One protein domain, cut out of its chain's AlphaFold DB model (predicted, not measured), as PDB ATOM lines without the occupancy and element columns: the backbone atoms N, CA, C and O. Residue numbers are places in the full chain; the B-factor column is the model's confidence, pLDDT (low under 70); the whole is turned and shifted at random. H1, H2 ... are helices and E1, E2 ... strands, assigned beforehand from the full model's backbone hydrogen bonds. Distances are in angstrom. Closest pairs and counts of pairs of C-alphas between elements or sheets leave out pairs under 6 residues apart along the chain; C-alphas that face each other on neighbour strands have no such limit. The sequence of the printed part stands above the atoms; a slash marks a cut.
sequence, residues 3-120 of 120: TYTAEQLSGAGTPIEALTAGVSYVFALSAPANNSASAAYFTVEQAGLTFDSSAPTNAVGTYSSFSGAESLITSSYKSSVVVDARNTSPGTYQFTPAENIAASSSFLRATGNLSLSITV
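Overview. This is residues 3 to 120 of the 120 residues of an uncharacterized protein of Bacteroidetes bacterium 4572_77 (UniProt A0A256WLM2). With little regular structure, this is a sandwich: antiparallel sheets E3 E5 E1 E7 and E4 E2 E6 face each other, short H1 beside E6 and E7. Mostly strand, the 118 printed residues, under half in named elements, hold H1, then E1 to E7. It is compact, radius of gyration 13.5 A for the C-alphas, spanning 44 by 28 by 22 A.

Along the chain. Find C-alpha 61 at (33.116, -21.283, 35.091), beginning E3, residues 61 to 67; then E5, 91 to 97, 19.1 A; E1, 25 to 30; E7, 115 to 119, ending with C-alpha 119 at (27.903, -35.884, 29.795). Next find E4, 78 to 83; E2, 40 to 46, 19.7 A; E6, 106 to 110; H1, 6 to 9.

Arrangement. In the larger, twisted sheet, N 27 of E1 and O 93 of E5, 2.8 A apart, are within hydrogen-bond range. In the smaller, so are N 43 of E2 and O 109 of E6, 2.8 A. E2 and E5 are apart. H1 only grazes the larger sheet; its C-alpha closest to E6 is Leu 9, 4.4 A from that of Arg 109. H1 is too short for O i to N i+4 pairs; its one i+3 pair is within range.

Size, cuts and confidence. The printed part has no cut. Links H1 to E1 and E2 to E3 are long. No printed residue is under 70 in pLDDT.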
ATOM      1  N   THR A   3      25.694 -41.068  35.991       97.50
ATOM      2  CA  THR A   3      24.273 -40.849  36.261       97.50
ATOM      3  C   THR A   3      24.044 -41.013  37.756       97.50
ATOM      4  O   THR A   3      24.591 -41.929  38.371       97.50
ATOM      5  N   TYR A   4      23.237 -40.126  38.324       98.38
ATOM      6  CA  TYR A   4      22.927 -40.063  39.743       98.38
ATOM      7  C   TYR A   4      21.418 -40.189  39.930       98.38
ATOM      8  O   TYR A   4      20.654 -39.425  39.333       98.38
ATOM      9  N   THR A   5      20.988 -41.145  40.746       98.50
ATOM     10  CA  THR A   5      19.572 -41.344  41.068       98.50
ATOM     11  C   THR A   5      19.075 -40.290  42.053       98.50
ATOM     12  O   THR A   5      19.854 -39.617  42.732       98.50
ATOM     13  N   ALA A   6      17.759 -40.169  42.184       97.88
ATOM     14  CA  ALA A   6      17.163 -39.254  43.145       97.88
ATOM     15  C   ALA A   6      17.541 -39.562  44.598       97.88
ATOM     16  O   ALA A   6      17.769 -38.643  45.384       97.88
ATOM     17  N   GLU A   7      17.680 -40.838  44.954       98.25
ATOM     18  CA  GLU A   7      18.108 -41.257  46.288       98.25
ATOM     19  C   GLU A   7      19.537 -40.788  46.571       98.25
ATOM     20  O   GLU A   7      19.804 -40.253  47.647       98.25
ATOM     21  N   GLN A   8      20.431 -40.916  45.583       98.31
ATOM     22  CA  GLN A   8      21.821 -40.461  45.660       98.31
ATOM     23  C   GLN A   8      21.935 -38.941  45.819       98.31
ATOM     24  O   GLN A   8      22.821 -38.455  46.521       98.31
ATOM     25  N   LEU A   9      21.052 -38.182  45.173       98.31
ATOM     26  CA  LEU A   9      21.049 -36.722  45.252       98.31
ATOM     27  C   LEU A   9      20.319 -36.192  46.498       98.31
ATOM     28  O   LEU A   9      20.491 -35.028  46.861       98.31
ATOM     29  N   SER A  10      19.522 -37.013  47.179       96.94
ATOM     30  CA  SER A  10      18.764 -36.592  48.358       96.94
ATOM     31  C   SER A  10      19.631 -36.424  49.616       96.94
ATOM     32  O   SER A  10      20.692 -37.033  49.774       96.94
ATOM     33  N   GLY A  11      19.171 -35.594  50.560       95.19
ATOM     34  CA  GLY A  11      19.791 -35.454  51.880       95.19
ATOM     35  C   GLY A  11      21.241 -34.966  51.814       95.19
ATOM     36  O   GLY A  11      21.488 -33.805  51.485       95.19
ATOM     37  N   ALA A  12      22.188 -35.845  52.162       94.31
ATOM     38  CA  ALA A  12      23.628 -35.572  52.127       94.31
ATOM     39  C   ALA A  12      24.199 -35.435  50.699       94.31
ATOM     40  O   ALA A  12      25.286 -34.881  50.537       94.31
ATOM     41  N   GLY A  13      23.466 -35.886  49.679       97.06
ATOM     42  CA  GLY A  13      23.924 -35.875  48.295       97.06
ATOM     43  C   GLY A  13      25.029 -36.884  48.009       97.06
ATOM     44  O   GLY A  13      25.408 -37.698  48.854       97.06
ATOM     45  N   THR A  14      25.573 -36.793  46.798       97.88
ATOM     46  CA  THR A  14      26.630 -37.683  46.306       97.88
ATOM     47  C   THR A  14      27.835 -36.877  45.829       97.88
ATOM     48  O   THR A  14      27.649 -35.823  45.220       97.88
ATOM     49  N   PRO A  15      29.075 -37.328  46.089       97.50
ATOM     50  CA  PRO A  15      30.266 -36.666  45.573       97.50
ATOM     51  C   PRO A  15      30.274 -36.579  44.036       97.50
ATOM     52  O   PRO A  15      29.900 -37.530  43.347       97.50
ATOM     53  N   ILE A  16      30.707 -35.440  43.494       97.62
ATOM     54  CA  ILE A  16      30.833 -35.231  42.044       97.62
ATOM     55  C   ILE A  16      31.986 -36.060  41.452       97.62
ATOM     56  O   ILE A  16      32.996 -36.308  42.120       97.62
ATOM     57  N   GLU A  17      31.854 -36.468  40.185       97.25
ATOM     58  CA  GLU A  17      32.982 -36.978  39.397       97.25
ATOM     59  C   GLU A  17      34.004 -35.868  39.085       97.25
ATOM     60  O   GLU A  17      33.706 -34.680  39.196       97.25
ATOM     61  N   ALA A  18      35.232 -36.238  38.712       97.50
ATOM     62  CA  ALA A  18      36.221 -35.239  38.313       97.50
ATOM     63  C   ALA A  18      35.816 -34.582  36.982       97.50
ATOM     64  O   ALA A  18      35.505 -35.290  36.022       97.50
ATOM     65  N   LEU A  19      35.873 -33.249  36.914       98.06
ATOM     66  CA  LEU A  19      35.608 -32.472  35.701       98.06
ATOM     67  C   LEU A  19      36.861 -31.687  35.300       98.06
ATOM     68  O   LEU A  19      37.545 -31.102  36.140       98.06
ATOM     69  N   THR A  20      37.174 -31.679  34.010       98.19
ATOM     70  CA  THR A  20      38.354 -31.021  33.447       98.19
ATOM     71  C   THR A  20      38.040 -29.577  33.067       98.19
ATOM     72  O   THR A  20      37.015 -29.299  32.443       98.19
ATOM     73  N   ALA A  21      38.941 -28.659  33.414       98.00
ATOM     74  CA  ALA A  21      38.846 -27.252  33.046       98.00
ATOM     75  C   ALA A  21      38.697 -27.077  31.526       98.00
ATOM     76  O   ALA A  21      39.355 -27.763  30.740       98.00
ATOM     77  N   GLY A  22      37.835 -26.150  31.105       98.06
ATOM     78  CA  GLY A  22      37.614 -25.836  29.690       98.06
ATOM     79  C   GLY A  22      36.809 -26.875  28.895       98.06
ATOM     80  O   GLY A  22      36.406 -26.579  27.770       98.06
ATOM     81  N   VAL A  23      36.517 -28.052  29.458       98.44
ATOM     82  CA  VAL A  23      35.595 -29.028  28.858       98.44
ATOM     83  C   VAL A  23      34.165 -28.646  29.228       98.44
ATOM     84  O   VAL A  23      33.873 -28.377  30.392       98.44
ATOM     85  N   SER A  24      33.275 -28.593  28.238       98.25
ATOM     86  CA  SER A  24      31.863 -28.307  28.479       98.25
ATOM     87  C   SER A  24      31.130 -29.590  28.837       98.25
ATOM     88  O   SER A  24      31.180 -30.554  28.082       98.25
ATOM     89  N   TYR A  25      30.461 -29.592  29.985       98.62
ATOM     90  CA  TYR A  25      29.675 -30.720  30.464       98.62
ATOM     91  C   TYR A  25      28.191 -30.388  30.419       98.62
ATOM     92  O   TYR A  25      27.776 -29.329  30.889       98.62
ATOM     93  N   VAL A  26      27.376 -31.302  29.902       98.50
ATOM     94  CA  VAL A  26      25.914 -31.196  29.912       98.50
ATOM     95  C   VAL A  26      25.373 -31.828  31.187       98.50
ATOM     96  O   VAL A  26      25.545 -33.027  31.412       98.50
ATOM     97  N   PHE A  27      24.684 -31.019  31.985       98.50
ATOM     98  CA  PHE A  27      23.920 -31.426  33.156       98.50
ATOM     99  C   PHE A  27      22.455 -31.544  32.747       98.50
ATOM    100  O   PHE A  27      21.793 -30.536  32.504       98.50
ATOM    101  N   ALA A  28      21.953 -32.774  32.676       98.38
ATOM    102  CA  ALA A  28      20.567 -33.062  32.331       98.38
ATOM    103  C   ALA A  28      19.832 -33.623  33.552       98.38
ATOM    104  O   ALA A  28      20.147 -34.713  34.036       98.38
ATOM    105  N   LEU A  29      18.855 -32.869  34.051       98.31
ATOM    106  CA  LEU A  29      17.971 -33.295  35.127       98.31
ATOM    107  C   LEU A  29      16.816 -34.109  34.546       98.31
ATOM    108  O   LEU A  29      16.329 -33.837  33.451       98.31
ATOM    109  N   SER A  30      16.354 -35.091  35.310       98.06
ATOM    110  CA  SER A  30      15.190 -35.913  34.984       98.06
ATOM    111  C   SER A  30      14.322 -36.123  36.217       98.06
ATOM    112  O   SER A  30      14.811 -36.091  37.344       98.06
ATOM    113  N   ALA A  31      13.027 -36.330  36.002       97.56
ATOM    114  CA  ALA A  31      12.064 -36.637  37.053       97.56
ATOM    115  C   ALA A  31      11.091 -37.729  36.575       97.56
ATOM    116  O   ALA A  31      10.866 -37.869  35.367       97.56
ATOM    117  N   PRO A  32      10.490 -38.515  37.484       96.69
ATOM    118  CA  PRO A  32       9.486 -39.498  37.100       96.69
ATOM    119  C   PRO A  32       8.209 -38.829  36.574       96.69
ATOM    120  O   PRO A  32       7.867 -37.706  36.941       96.69
ATOM    121  N   ALA A  33       7.454 -39.555  35.748       93.75
ATOM    122  CA  ALA A  33       6.125 -39.119  35.335       93.75
ATOM    123  C   ALA A  33       5.190 -38.969  36.552       93.75
ATOM    124  O   ALA A  33       5.287 -39.730  37.516       93.75
ATOM    125  N   ASN A  34       4.252 -38.019  36.484       92.38
ATOM    126  CA  ASN A  34       3.279 -37.717  37.548       92.38
ATOM    127  C   ASN A  34       3.903 -37.275  38.885       92.38
ATOM    128  O   ASN A  34       3.271 -37.383  39.939       92.38
ATOM    129  N   ASN A  35       5.134 -36.765  38.863       94.38
ATOM    130  CA  ASN A  35       5.744 -36.162  40.037       94.38
ATOM    131  C   ASN A  35       4.925 -34.947  40.507       94.38
ATOM    132  O   ASN A  35       4.471 -34.143  39.699       94.38
ATOM    133  N   SER A  36       4.718 -34.821  41.818       93.00
ATOM    134  CA  SER A  36       3.899 -33.749  42.409       93.00
ATOM    135  C   SER A  36       4.710 -32.512  42.811       93.00
ATOM    136  O   SER A  36       4.130 -31.489  43.170       93.00
ATOM    137  N   ALA A  37       6.043 -32.579  42.762       92.75
ATOM    138  CA  ALA A  37       6.910 -31.459  43.110       92.75
ATOM    139  C   ALA A  37       6.939 -30.409  41.984       92.75
ATOM    140  O   ALA A  37       7.606 -30.592  40.973       92.75
ATOM    141  N   SER A  38       6.234 -29.289  42.169       88.56
ATOM    142  CA  SER A  38       6.201 -28.178  41.199       88.56
ATOM    143  C   SER A  38       7.430 -27.268  41.235       88.56
ATOM    144  O   SER A  38       7.614 -26.450  40.341       88.56
ATOM    145  N   ALA A  39       8.242 -27.369  42.286       92.62
ATOM    146  CA  ALA A  39       9.504 -26.659  42.420       92.62
ATOM    147  C   ALA A  39      10.512 -27.580  43.106       92.62
ATOM    148  O   ALA A  39      10.273 -28.068  44.213       92.62
ATOM    149  N   ALA A  40      11.631 -27.817  42.434       96.31
ATOM    150  CA  ALA A  40      12.746 -28.595  42.939       96.31
ATOM    151  C   ALA A  40      14.044 -27.845  42.664       96.31
ATOM    152  O   ALA A  40      14.157 -27.136  41.665       96.31
ATOM    153  N   TYR A  41      15.022 -28.005  43.548       96.19
ATOM    154  CA  TYR A  41      16.361 -27.469  43.336       96.19
ATOM    155  C   TYR A  41      17.351 -28.589  43.055       96.19
ATOM    156  O   TYR A  41      17.241 -29.677  43.625       96.19
ATOM    157  N   PHE A  42      18.331 -28.284  42.213       98.12
ATOM    158  CA  PHE A  42      19.563 -29.044  42.064       98.12
ATOM    159  C   PHE A  42      20.739 -28.131  42.396       98.12
ATOM    160  O   PHE A  42      20.760 -26.985  41.942       98.12
ATOM    161  N   THR A  43      21.697 -28.627  43.176       98.12
ATOM    162  CA  THR A  43      22.878 -27.880  43.605       98.12
ATOM    163  C   THR A  43      24.165 -28.668  43.389       98.12
ATOM    164  O   THR A  43      24.223 -29.884  43.582       98.12
ATOM    165  N   VAL A  44      25.222 -27.935  43.042       97.44
ATOM    166  CA  VAL A  44      26.613 -28.385  43.133       97.44
ATOM    167  C   VAL A  44      27.264 -27.582  44.247       97.44
ATOM    168  O   VAL A  44      27.339 -26.357  44.171       97.44
ATOM    169  N   GLU A  45      27.702 -28.261  45.302       95.44
ATOM    170  CA  GLU A  45      28.151 -27.628  46.541       95.44
ATOM    171  C   GLU A  45      29.568 -28.055  46.872       95.44
ATOM    172  O   GLU A  45      29.808 -29.233  47.111       95.44
ATOM    173  N   GLN A  46      30.509 -27.122  46.916       93.69
ATOM    174  CA  GLN A  46      31.875 -27.443  47.300       93.69
ATOM    175  C   GLN A  46      31.940 -28.133  48.667       93.69
ATOM    176  O   GLN A  46      31.299 -27.715  49.632       93.69
ATOM    177  N   ALA A  47      32.742 -29.190  48.738       90.94
ATOM    178  CA  ALA A  47      33.023 -29.899  49.968       90.94
ATOM    179  C   ALA A  47      33.901 -29.039  50.893       90.94
ATOM    180  O   ALA A  47      34.880 -28.435  50.457       90.94
ATOM    181  N   GLY A  48      33.566 -29.024  52.184       84.19
ATOM    182  CA  GLY A  48      34.285 -28.267  53.209       84.19
ATOM    183  C   GLY A  48      33.407 -27.226  53.903       84.19
ATOM    184  O   GLY A  48      32.350 -26.844  53.412       84.19
ATOM    185  N   LEU A  49      33.843 -26.801  55.091       70.56
ATOM    186  CA  LEU A  49      33.125 -25.833  55.934       70.56
ATOM    187  C   LEU A  49      33.831 -24.471  56.005       70.56
ATOM    188  O   LEU A  49      33.312 -23.538  56.615       70.56
ATOM    189  N   THR A  50      35.019 -24.354  55.413       76.62
ATOM    190  CA  THR A  50      35.854 -23.154  55.475       76.62
ATOM    191  C   THR A  50      36.256 -22.754  54.066       76.62
ATOM    192  O   THR A  50      36.826 -23.552  53.325       76.62
ATOM    193  N   PHE A  51      35.931 -21.515  53.708       81.81
ATOM    194  CA  PHE A  51      36.204 -20.922  52.404       81.81
ATOM    195  C   PHE A  51      37.233 -19.806  52.586       81.81
ATOM    196  O   PHE A  51      36.876 -18.633  52.704       81.81
ATOM    197  N   ASP A  52      38.503 -20.185  52.710       83.56
ATOM    198  CA  ASP A  52      39.622 -19.240  52.704       83.56
ATOM    199  C   ASP A  52      40.172 -19.039  51.279       83.56
ATOM    200  O   ASP A  52      39.628 -19.558  50.306       83.56
ATOM    201  N   SER A  53      41.254 -18.271  51.135       82.50
ATOM    202  CA  SER A  53      41.864 -17.980  49.831       82.50
ATOM    203  C   SER A  53      42.489 -19.192  49.128       82.50
ATOM    204  O   SER A  53      42.861 -19.077  47.965       82.50
ATOM    205  N   SER A  54      42.670 -20.313  49.828       83.75
ATOM    206  CA  SER A  54      43.201 -21.566  49.278       83.75
ATOM    207  C   SER A  54      42.105 -22.570  48.922       83.75
ATOM    208  O   SER A  54      42.386 -23.577  48.268       83.75
ATOM    209  N   ALA A  55      40.864 -22.305  49.341       86.50
ATOM    210  CA  ALA A  55      39.735 -23.143  49.000       86.50
ATOM    211  C   ALA A  55      39.556 -23.159  47.472       86.50
ATOM    212  O   ALA A  55      39.605 -22.100  46.838       86.50
ATOM    213  N   PRO A  56      39.318 -24.337  46.866       87.81
ATOM    214  CA  PRO A  56      39.004 -24.398  45.445       87.81
ATOM    215  C   PRO A  56      37.741 -23.576  45.153       87.81
ATOM    216  O   PRO A  56      36.991 -23.241  46.065       87.81
ATOM    217  N   THR A  57      37.498 -23.215  43.899       92.75
ATOM    218  CA  THR A  57      36.326 -22.423  43.492       92.75
ATOM    219  C   THR A  57      35.506 -23.203  42.470       92.75
ATOM    220  O   THR A  57      35.292 -22.780  41.336       92.75
ATOM    221  N   ASN A  58      35.040 -24.388  42.881       93.75
ATOM    222  CA  ASN A  58      34.493 -25.412  41.980       93.75
ATOM    223  C   ASN A  58      33.204 -25.011  41.243       93.75
ATOM    224  O   ASN A  58      32.767 -25.741  40.357       93.75
ATOM    225  N   ALA A  59      32.567 -23.895  41.606       95.50
ATOM    226  CA  ALA A  59      31.393 -23.386  40.900       95.50
ATOM    227  C   ALA A  59      31.729 -22.276  39.886       95.50
ATOM    228  O   ALA A  59      30.839 -21.846  39.150       95.50
ATOM    229  N   VAL A  60      32.986 -21.821  39.820       96.88
ATOM    230  CA  VAL A  60      33.437 -20.809  38.857       96.88
ATOM    231  C   VAL A  60      33.654 -21.446  37.487       96.88
ATOM    232  O   VAL A  60      34.365 -22.437  37.323       96.88
ATOM    233  N   GLY A  61      33.046 -20.841  36.474       97.12
ATOM    234  CA  GLY A  61      33.116 -21.283  35.091       97.12
ATOM    235  C   GLY A  61      32.057 -20.584  34.252       97.12
ATOM    236  O   GLY A  61      31.455 -19.598  34.683       97.12
ATOM    237  N   THR A  62      31.824 -21.103  33.054       98.00
ATOM    238  CA  THR A  62      30.763 -20.611  32.168       98.00
ATOM    239  C   THR A  62      29.563 -21.537  32.239       98.00
ATOM    240  O   THR A  62      29.714 -22.744  32.057       98.00
ATOM    241  N   TYR A  63      28.379 -20.970  32.464       98.12
ATOM    242  CA  TYR A  63      27.112 -21.687  32.368       98.12
ATOM    243  C   TYR A  63      26.338 -21.199  31.146       98.12
ATOM    244  O   TYR A  63      26.220 -19.992  30.927       98.12
ATOM    245  N   SER A  64      25.803 -22.120  30.352       97.31
ATOM    246  CA  SER A  64      25.131 -21.794  29.089       97.31
ATOM    247  C   SER A  64      24.062 -22.819  28.724       97.31
ATOM    248  O   SER A  64      23.866 -23.813  29.421       97.31
ATOM    249  N   SER A  65      23.381 -22.587  27.598       96.12
ATOM    250  CA  SER A  65      22.491 -23.575  26.966       96.12
ATOM    251  C   SER A  65      21.368 -24.069  27.887       96.12
ATOM    252  O   SER A  65      21.017 -25.247  27.883       96.12
ATOM    253  N   PHE A  66      20.828 -23.160  28.700       97.12
ATOM    254  CA  PHE A  66      19.741 -23.449  29.629       97.12
ATOM    255  C   PHE A  66      18.440 -23.773  28.895       97.12
ATOM    256  O   PHE A  66      18.072 -23.102  27.931       97.12
ATOM    257  N   SER A  67      17.717 -24.767  29.404       96.81
ATOM    258  CA  SER A  67      16.321 -25.029  29.059       96.81
ATOM    259  C   SER A  67      15.619 -25.635  30.271       96.81
ATOM    260  O   SER A  67      16.069 -26.659  30.778       96.81
ATOM    261  N   GLY A  68      14.573 -24.977  30.779       92.50
ATOM    262  CA  GLY A  68      13.816 -25.395  31.971       92.50
ATOM    263  C   GLY A  68      14.525 -25.150  33.314       92.50
ATOM    264  O   GLY A  68      13.959 -25.428  34.368       92.50
ATOM    265  N   ALA A  69      15.758 -24.628  33.284       90.00
ATOM    266  CA  ALA A  69      16.625 -24.387  34.441       90.00
ATOM    267  C   ALA A  69      17.202 -22.959  34.475       90.00
ATOM    268  O   ALA A  69      18.299 -22.735  34.978       90.00
ATOM    269  N   GLU A  70      16.481 -21.978  33.935       85.75
ATOM    270  CA  GLU A  70      16.960 -20.604  33.721       85.75
ATOM    271  C   GLU A  70      17.240 -19.833  35.028       85.75
ATOM    272  O   GLU A  70      17.879 -18.783  35.015       85.75
ATOM    273  N   SER A  71      16.804 -20.362  36.175       87.81
ATOM    274  CA  SER A  71      17.004 -19.771  37.505       87.81
ATOM    275  C   SER A  71      18.375 -20.115  38.104       87.81
ATOM    276  O   SER A  71      18.447 -20.667  39.204       87.81
ATOM    277  N   LEU A  72      19.466 -19.821  37.385       94.38
ATOM    278  CA  LEU A  72      20.822 -20.041  37.898       94.38
ATOM    279  C   LEU A  72      21.129 -19.082  39.055       94.38
ATOM    280  O   LEU A  72      21.087 -17.861  38.913       94.38
ATOM    281  N   ILE A  73      21.531 -19.654  40.183       95.12
ATOM    282  CA  ILE A  73      22.057 -18.949  41.349       95.12
ATOM    283  C   ILE A  73      23.475 -19.461  41.569       95.12
ATOM    284  O   ILE A  73      23.680 -20.666  41.705       95.12
ATOM    285  N   THR A  74      24.460 -18.565  41.610       95.38
ATOM    286  CA  THR A  74      25.866 -18.965  41.712       95.38
ATOM    287  C   THR A  74      26.658 -18.104  42.685       95.38
ATOM    288  O   THR A  74      26.402 -16.917  42.869       95.38
ATOM    289  N   SER A  75      27.662 -18.732  43.280       94.00
ATOM    290  CA  SER A  75      28.803 -18.127  43.966       94.00
ATOM    291  C   SER A  75      30.074 -18.839  43.491       94.00
ATOM    292  O   SER A  75      29.999 -19.709  42.626       94.00
ATOM    293  N   SER A  76      31.235 -18.541  44.077       93.81
ATOM    294  CA  SER A  76      32.469 -19.265  43.745       93.81
ATOM    295  C   SER A  76      32.463 -20.741  44.176       93.81
ATOM    296  O   SER A  76      33.217 -21.539  43.627       93.81
ATOM    297  N   TYR A  77      31.610 -21.118  45.135       94.44
ATOM    298  CA  TYR A  77      31.642 -22.432  45.802       94.44
ATOM    299  C   TYR A  77      30.350 -23.241  45.645       94.44
ATOM    300  O   TYR A  77      30.307 -24.425  45.976       94.44
ATOM    301  N   LYS A  78      29.277 -22.601  45.179       95.38
ATOM    302  CA  LYS A  78      27.970 -23.225  44.977       95.38
ATOM    303  C   LYS A  78      27.343 -22.738  43.690       95.38
ATOM    304  O   LYS A  78      27.316 -21.527  43.469       95.38
ATOM    305  N   SER A  79      26.741 -23.652  42.947       97.25
ATOM    306  CA  SER A  79      25.743 -23.331  41.933       97.25
ATOM    307  C   SER A  79      24.444 -24.071  42.217       97.25
ATOM    308  O   SER A  79      24.435 -25.142  42.826       97.25
ATOM    309  N   SER A  80      23.335 -23.454  41.834       97.56
ATOM    310  CA  SER A  80      21.995 -23.991  42.007       97.56
ATOM    311  C   SER A  80      21.121 -23.597  40.835       97.56
ATOM    312  O   SER A  80      21.215 -22.477  40.340       97.56
ATOM    313  N   VAL A  81      20.204 -24.482  40.471       97.44
ATOM    314  CA  VAL A  81      19.076 -24.168  39.593       97.44
ATOM    315  C   VAL A  81      17.777 -24.587  40.263       97.44
ATOM    316  O   VAL A  81      17.763 -25.519  41.072       97.44
ATOM    317  N   VAL A  82      16.695 -23.892  39.930       96.69
ATOM    318  CA  VAL A  82      15.329 -24.273  40.303       96.69
ATOM    319  C   VAL A  82      14.595 -24.693  39.038       96.69
ATOM    320  O   VAL A  82      14.679 -24.001  38.025       96.69
ATOM    321  N   VAL A  83      13.894 -25.822  39.110       96.81
ATOM    322  CA  VAL A  83      13.188 -26.438  37.984       96.81
ATOM    323  C   VAL A  83      11.783 -26.888  38.389       96.81
ATOM    324  O   VAL A  83      11.510 -27.131  39.570       96.81
ATOM    325  N   ASP A  84      10.898 -27.046  37.406       96.56
ATOM    326  CA  ASP A  84       9.581 -27.662  37.606       96.56
ATOM    327  C   ASP A  84       9.673 -29.181  37.415       96.56
ATOM    328  O   ASP A  84       9.625 -29.689  36.291       96.56
ATOM    329  N   ALA A  85       9.797 -29.911  38.527       96.38
ATOM    330  CA  ALA A  85       9.975 -31.363  38.534       96.38
ATOM    331  C   ALA A  85       8.710 -32.161  38.174       96.38
ATOM    332  O   ALA A  85       8.767 -33.391  38.157       96.38
ATOM    333  N   ARG A  86       7.589 -31.500  37.841       96.38
ATOM    334  CA  ARG A  86       6.420 -32.154  37.220       96.38
ATOM    335  C   ARG A  86       6.698 -32.576  35.776       96.38
ATOM    336  O   ARG A  86       6.026 -33.471  35.264       96.38
ATOM    337  N   ASN A  87       7.680 -31.949  35.127       95.00
ATOM    338  CA  ASN A  87       8.157 -32.333  33.801       95.00
ATOM    339  C   ASN A  87       9.181 -33.467  33.913       95.00
ATOM    340  O   ASN A  87      10.033 -33.445  34.795       95.00
ATOM    341  N   THR A  88       9.159 -34.425  32.982       96.69
ATOM    342  CA  THR A  88      10.123 -35.543  32.974       96.69
ATOM    343  C   THR A  88      11.545 -35.113  32.609       96.69
ATOM    344  O   THR A  88      12.502 -35.742  33.054       96.69
ATOM    345  N   SER A  89      11.678 -34.024  31.847       96.50
ATOM    346  CA  SER A  89      12.937 -33.331  31.541       96.50
ATOM    347  C   SER A  89      12.870 -31.909  32.107       96.50
ATOM    348  O   SER A  89      12.653 -30.956  31.356       96.50
ATOM    349  N   PRO A  90      12.969 -31.753  33.436       95.81
ATOM    350  CA  PRO A  90      12.691 -30.495  34.109       95.81
ATOM    351  C   PRO A  90      13.756 -29.431  33.850       95.81
ATOM    352  O   PRO A  90      13.440 -28.254  33.947       95.81
ATOM    353  N   GLY A  91      14.987 -29.815  33.503       96.88
ATOM    354  CA  GLY A  91      16.021 -28.840  33.192       96.88
ATOM    355  C   GLY A  91      17.283 -29.431  32.577       96.88
ATOM    356  O   GLY A  91      17.718 -30.514  32.958       96.88
ATOM    357  N   THR A  92      17.900 -28.693  31.660       97.81
ATOM    358  CA  THR A  92      19.247 -28.966  31.145       97.81
ATOM    359  C   THR A  92      20.062 -27.683  31.080       97.81
ATOM    360  O   THR A  92      19.513 -26.605  30.839       97.81
ATOM    361  N   TYR A  93      21.370 -27.793  31.290       98.31
ATOM    362  CA  TYR A  93      22.322 -26.706  31.079       98.31
ATOM    363  C   TYR A  93      23.729 -27.251  30.841       98.31
ATOM    364  O   TYR A  93      24.029 -28.407  31.139       98.31
ATOM    365  N   GLN A  94      24.598 -26.409  30.298       98.38
ATOM    366  CA  GLN A  94      26.018 -26.693  30.150       98.38
ATOM    367  C   GLN A  94      26.823 -25.951  31.207       98.38
ATOM    368  O   GLN A  94      26.520 -24.802  31.528       98.38
ATOM    369  N   PHE A  95      27.865 -26.602  31.711       98.31
ATOM    370  CA  PHE A  95      28.856 -26.005  32.591       98.31
ATOM    371  C   PHE A  95      30.261 -26.322  32.089       98.31
ATOM    372  O   PHE A  95      30.631 -27.485  31.930       98.31
ATOM    373  N   THR A  96      31.043 -25.273  31.856       98.56
ATOM    374  CA  THR A  96      32.459 -25.351  31.499       98.56
ATOM    375  C   THR A  96      33.279 -24.810  32.672       98.56
ATOM    376  O   THR A  96      33.317 -23.585  32.849       98.56
ATOM    377  N   PRO A  97      33.910 -25.675  33.489       98.06
ATOM    378  CA  PRO A  97      34.683 -25.245  34.650       98.06
ATOM    379  C   PRO A  97      35.852 -24.344  34.245       98.06
ATOM    380  O   PRO A  97      36.523 -24.610  33.242       98.06
ATOM    381  N   ALA A  98      36.115 -23.295  35.028       97.50
ATOM    382  CA  ALA A  98      37.315 -22.471  34.848       97.50
ATOM    383  C   ALA A  98      38.587 -23.197  35.318       97.50
ATOM    384  O   ALA A  98      39.651 -23.005  34.741       97.50
ATOM    385  N   GLU A  99      38.452 -24.058  36.329       95.75
ATOM    386  CA  GLU A  99      39.523 -24.850  36.938       95.75
ATOM    387  C   GLU A  99      39.114 -26.328  37.011       95.75
ATOM    388  O   GLU A  99      37.931 -26.664  36.916       95.75
ATOM    389  N   ASN A 100      40.087 -27.229  37.181       97.25
ATOM    390  CA  ASN A 100      39.795 -28.654  37.341       97.25
ATOM    391  C   ASN A 100      39.009 -28.893  38.636       97.25
ATOM    392  O   ASN A 100      39.453 -28.510  39.719       97.25
ATOM    393  N   ILE A 101      37.891 -29.606  38.534       97.12
ATOM    394  CA  ILE A 101      37.114 -30.060  39.687       97.12
ATOM    395  C   ILE A 101      37.596 -31.461  40.026       97.12
ATOM    396  O   ILE A 101      37.457 -32.392  39.231       97.12
ATOM    397  N   ALA A 102      38.196 -31.614  41.203       96.69
ATOM    398  CA  ALA A 102      38.655 -32.914  41.666       96.69
ATOM    399  C   ALA A 102      37.464 -33.812  42.040       96.69
ATOM    400  O   ALA A 102      36.425 -33.346  42.508       96.69
ATOM    401  N   ALA A 103      37.621 -35.126  41.872       96.31
ATOM    402  CA  ALA A 103      36.612 -36.067  42.344       96.31
ATOM    403  C   ALA A 103      36.339 -35.836  43.839       96.31
ATOM    404  O   ALA A 103      37.266 -35.675  44.636       96.31
ATOM    405  N   SER A 104      35.061 -35.813  44.209       95.50
ATOM    406  CA  SER A 104      34.598 -35.563  45.577       95.50
ATOM    407  C   SER A 104      34.908 -34.183  46.171       95.50
ATOM    408  O   SER A 104      34.660 -33.976  47.358       95.50
ATOM    409  N   SER A 105      35.388 -33.212  45.384       95.06
ATOM    410  CA  SER A 105      35.588 -31.837  45.872       95.06
ATOM    411  C   SER A 105      34.297 -31.018  45.938       95.06
ATOM    412  O   SER A 105      34.302 -29.911  46.476       95.06
ATOM    413  N   SER A 106      33.191 -31.560  45.426       96.56
ATOM    414  CA  SER A 106      31.835 -31.031  45.571       96.56
ATOM    415  C   SER A 106      30.830 -32.166  45.783       96.56
ATOM    416  O   SER A 106      31.082 -33.314  45.416       96.56
ATOM    417  N   PHE A 107      29.671 -31.832  46.341       97.69
ATOM    418  CA  PHE A 107      28.501 -32.686  46.481       97.69
ATOM    419  C   PHE A 107      27.397 -32.226  45.538       97.69
ATOM    420  O   PHE A 107      27.068 -31.042  45.473       97.69
ATOM    421  N   LEU A 108      26.808 -33.189  44.844       98.31
ATOM    422  CA  LEU A 108      25.607 -33.038  44.042       98.31
ATOM    423  C   LEU A 108      24.397 -33.316  44.929       98.31
ATOM    424  O   LEU A 108      24.321 -34.386  45.544       98.31
ATOM    425  N   ARG A 109      23.460 -32.369  45.008       98.44
ATOM    426  CA  ARG A 109      22.238 -32.515  45.810       98.44
ATOM    427  C   ARG A 109      21.013 -32.082  45.032       98.44
ATOM    428  O   ARG A 109      21.077 -31.175  44.209       98.44
ATOM    429  N   ALA A 110      19.884 -32.715  45.319       98.00
ATOM    430  CA  ALA A 110      18.616 -32.353  44.719       98.00
ATOM    431  C   ALA A 110      17.425 -32.602  45.646       98.00
ATOM    432  O   ALA A 110      17.478 -33.402  46.581       98.00
ATOM    433  N   THR A 111      16.317 -31.930  45.343       97.38
ATOM    434  CA  THR A 111      14.989 -32.219  45.905       97.38
ATOM    435  C   THR A 111      14.012 -32.643  44.819       97.38
ATOM    436  O   THR A 111      14.369 -32.718  43.651       97.38
ATOM    437  N   GLY A 112      12.771 -32.966  45.199       96.19
ATOM    438  CA  GLY A 112      11.693 -33.195  44.236       96.19
ATOM    439  C   GLY A 112      11.884 -34.421  43.347       96.19
ATOM    440  O   GLY A 112      11.395 -34.420  42.226       96.19
ATOM    441  N   ASN A 113      12.569 -35.459  43.839       97.19
ATOM    442  CA  ASN A 113      12.794 -36.719  43.124       97.19
ATOM    443  C   ASN A 113      13.544 -36.559  41.783       97.19
ATOM    444  O   ASN A 113      13.272 -37.263  40.810       97.19
ATOM    445  N   LEU A 114      14.463 -35.591  41.730       98.19
ATOM    446  CA  LEU A 114      15.308 -35.346  40.566       98.19
ATOM    447  C   LEU A 114      16.458 -36.348  40.491       98.19
ATOM    448  O   LEU A 114      17.143 -36.566  41.481       98.19
ATOM    449  N   SER A 115      16.717 -36.876  39.299       98.38
ATOM    450  CA  SER A 115      17.948 -37.588  38.934       98.38
ATOM    451  C   SER A 115      18.780 -36.733  37.971       98.38
ATOM    452  O   SER A 115      18.243 -35.836  37.319       98.38
ATOM    453  N   LEU A 116      20.078 -37.006  37.856       98.62
ATOM    454  CA  LEU A 116      21.016 -36.237  37.029       98.62
ATOM    455  C   LEU A 116      21.819 -37.153  36.106       98.62
ATOM    456  O   LEU A 116      22.305 -38.194  36.537       98.62
ATOM    457  N   SER A 117      22.055 -36.709  34.876       98.44
ATOM    458  CA  SER A 117      23.102 -37.244  34.005       98.44
ATOM    459  C   SER A 117      24.120 -36.156  33.675       98.44
ATOM    460  O   SER A 117      23.728 -35.048  33.307       98.44
ATOM    461  N   ILE A 118      25.412 -36.485  33.777       98.25
ATOM    462  CA  ILE A 118      26.517 -35.615  33.361       98.25
ATOM    463  C   ILE A 118      27.220 -36.244  32.157       98.25
ATOM    464  O   ILE A 118      27.727 -37.368  32.215       98.25
ATOM    465  N   THR A 119      27.243 -35.500  31.055       97.88
ATOM    466  CA  THR A 119      27.903 -35.884  29.795       97.88
ATOM    467  C   THR A 119      28.760 -34.727  29.268       97.88
ATOM    468  O   THR A 119      28.826 -33.686  29.910       97.88
ATOM    469  N   VAL A 120      29.456 -34.922  28.152       94.62
ATOM    470  CA  VAL A 120      30.380 -34.002  27.462       94.62
ATOM    471  C   VAL A 120      29.840 -33.849  26.056       94.62
ATOM    472  O   VAL A 120      29.495 -34.910  25.482       94.62
TER     473      VAL A 120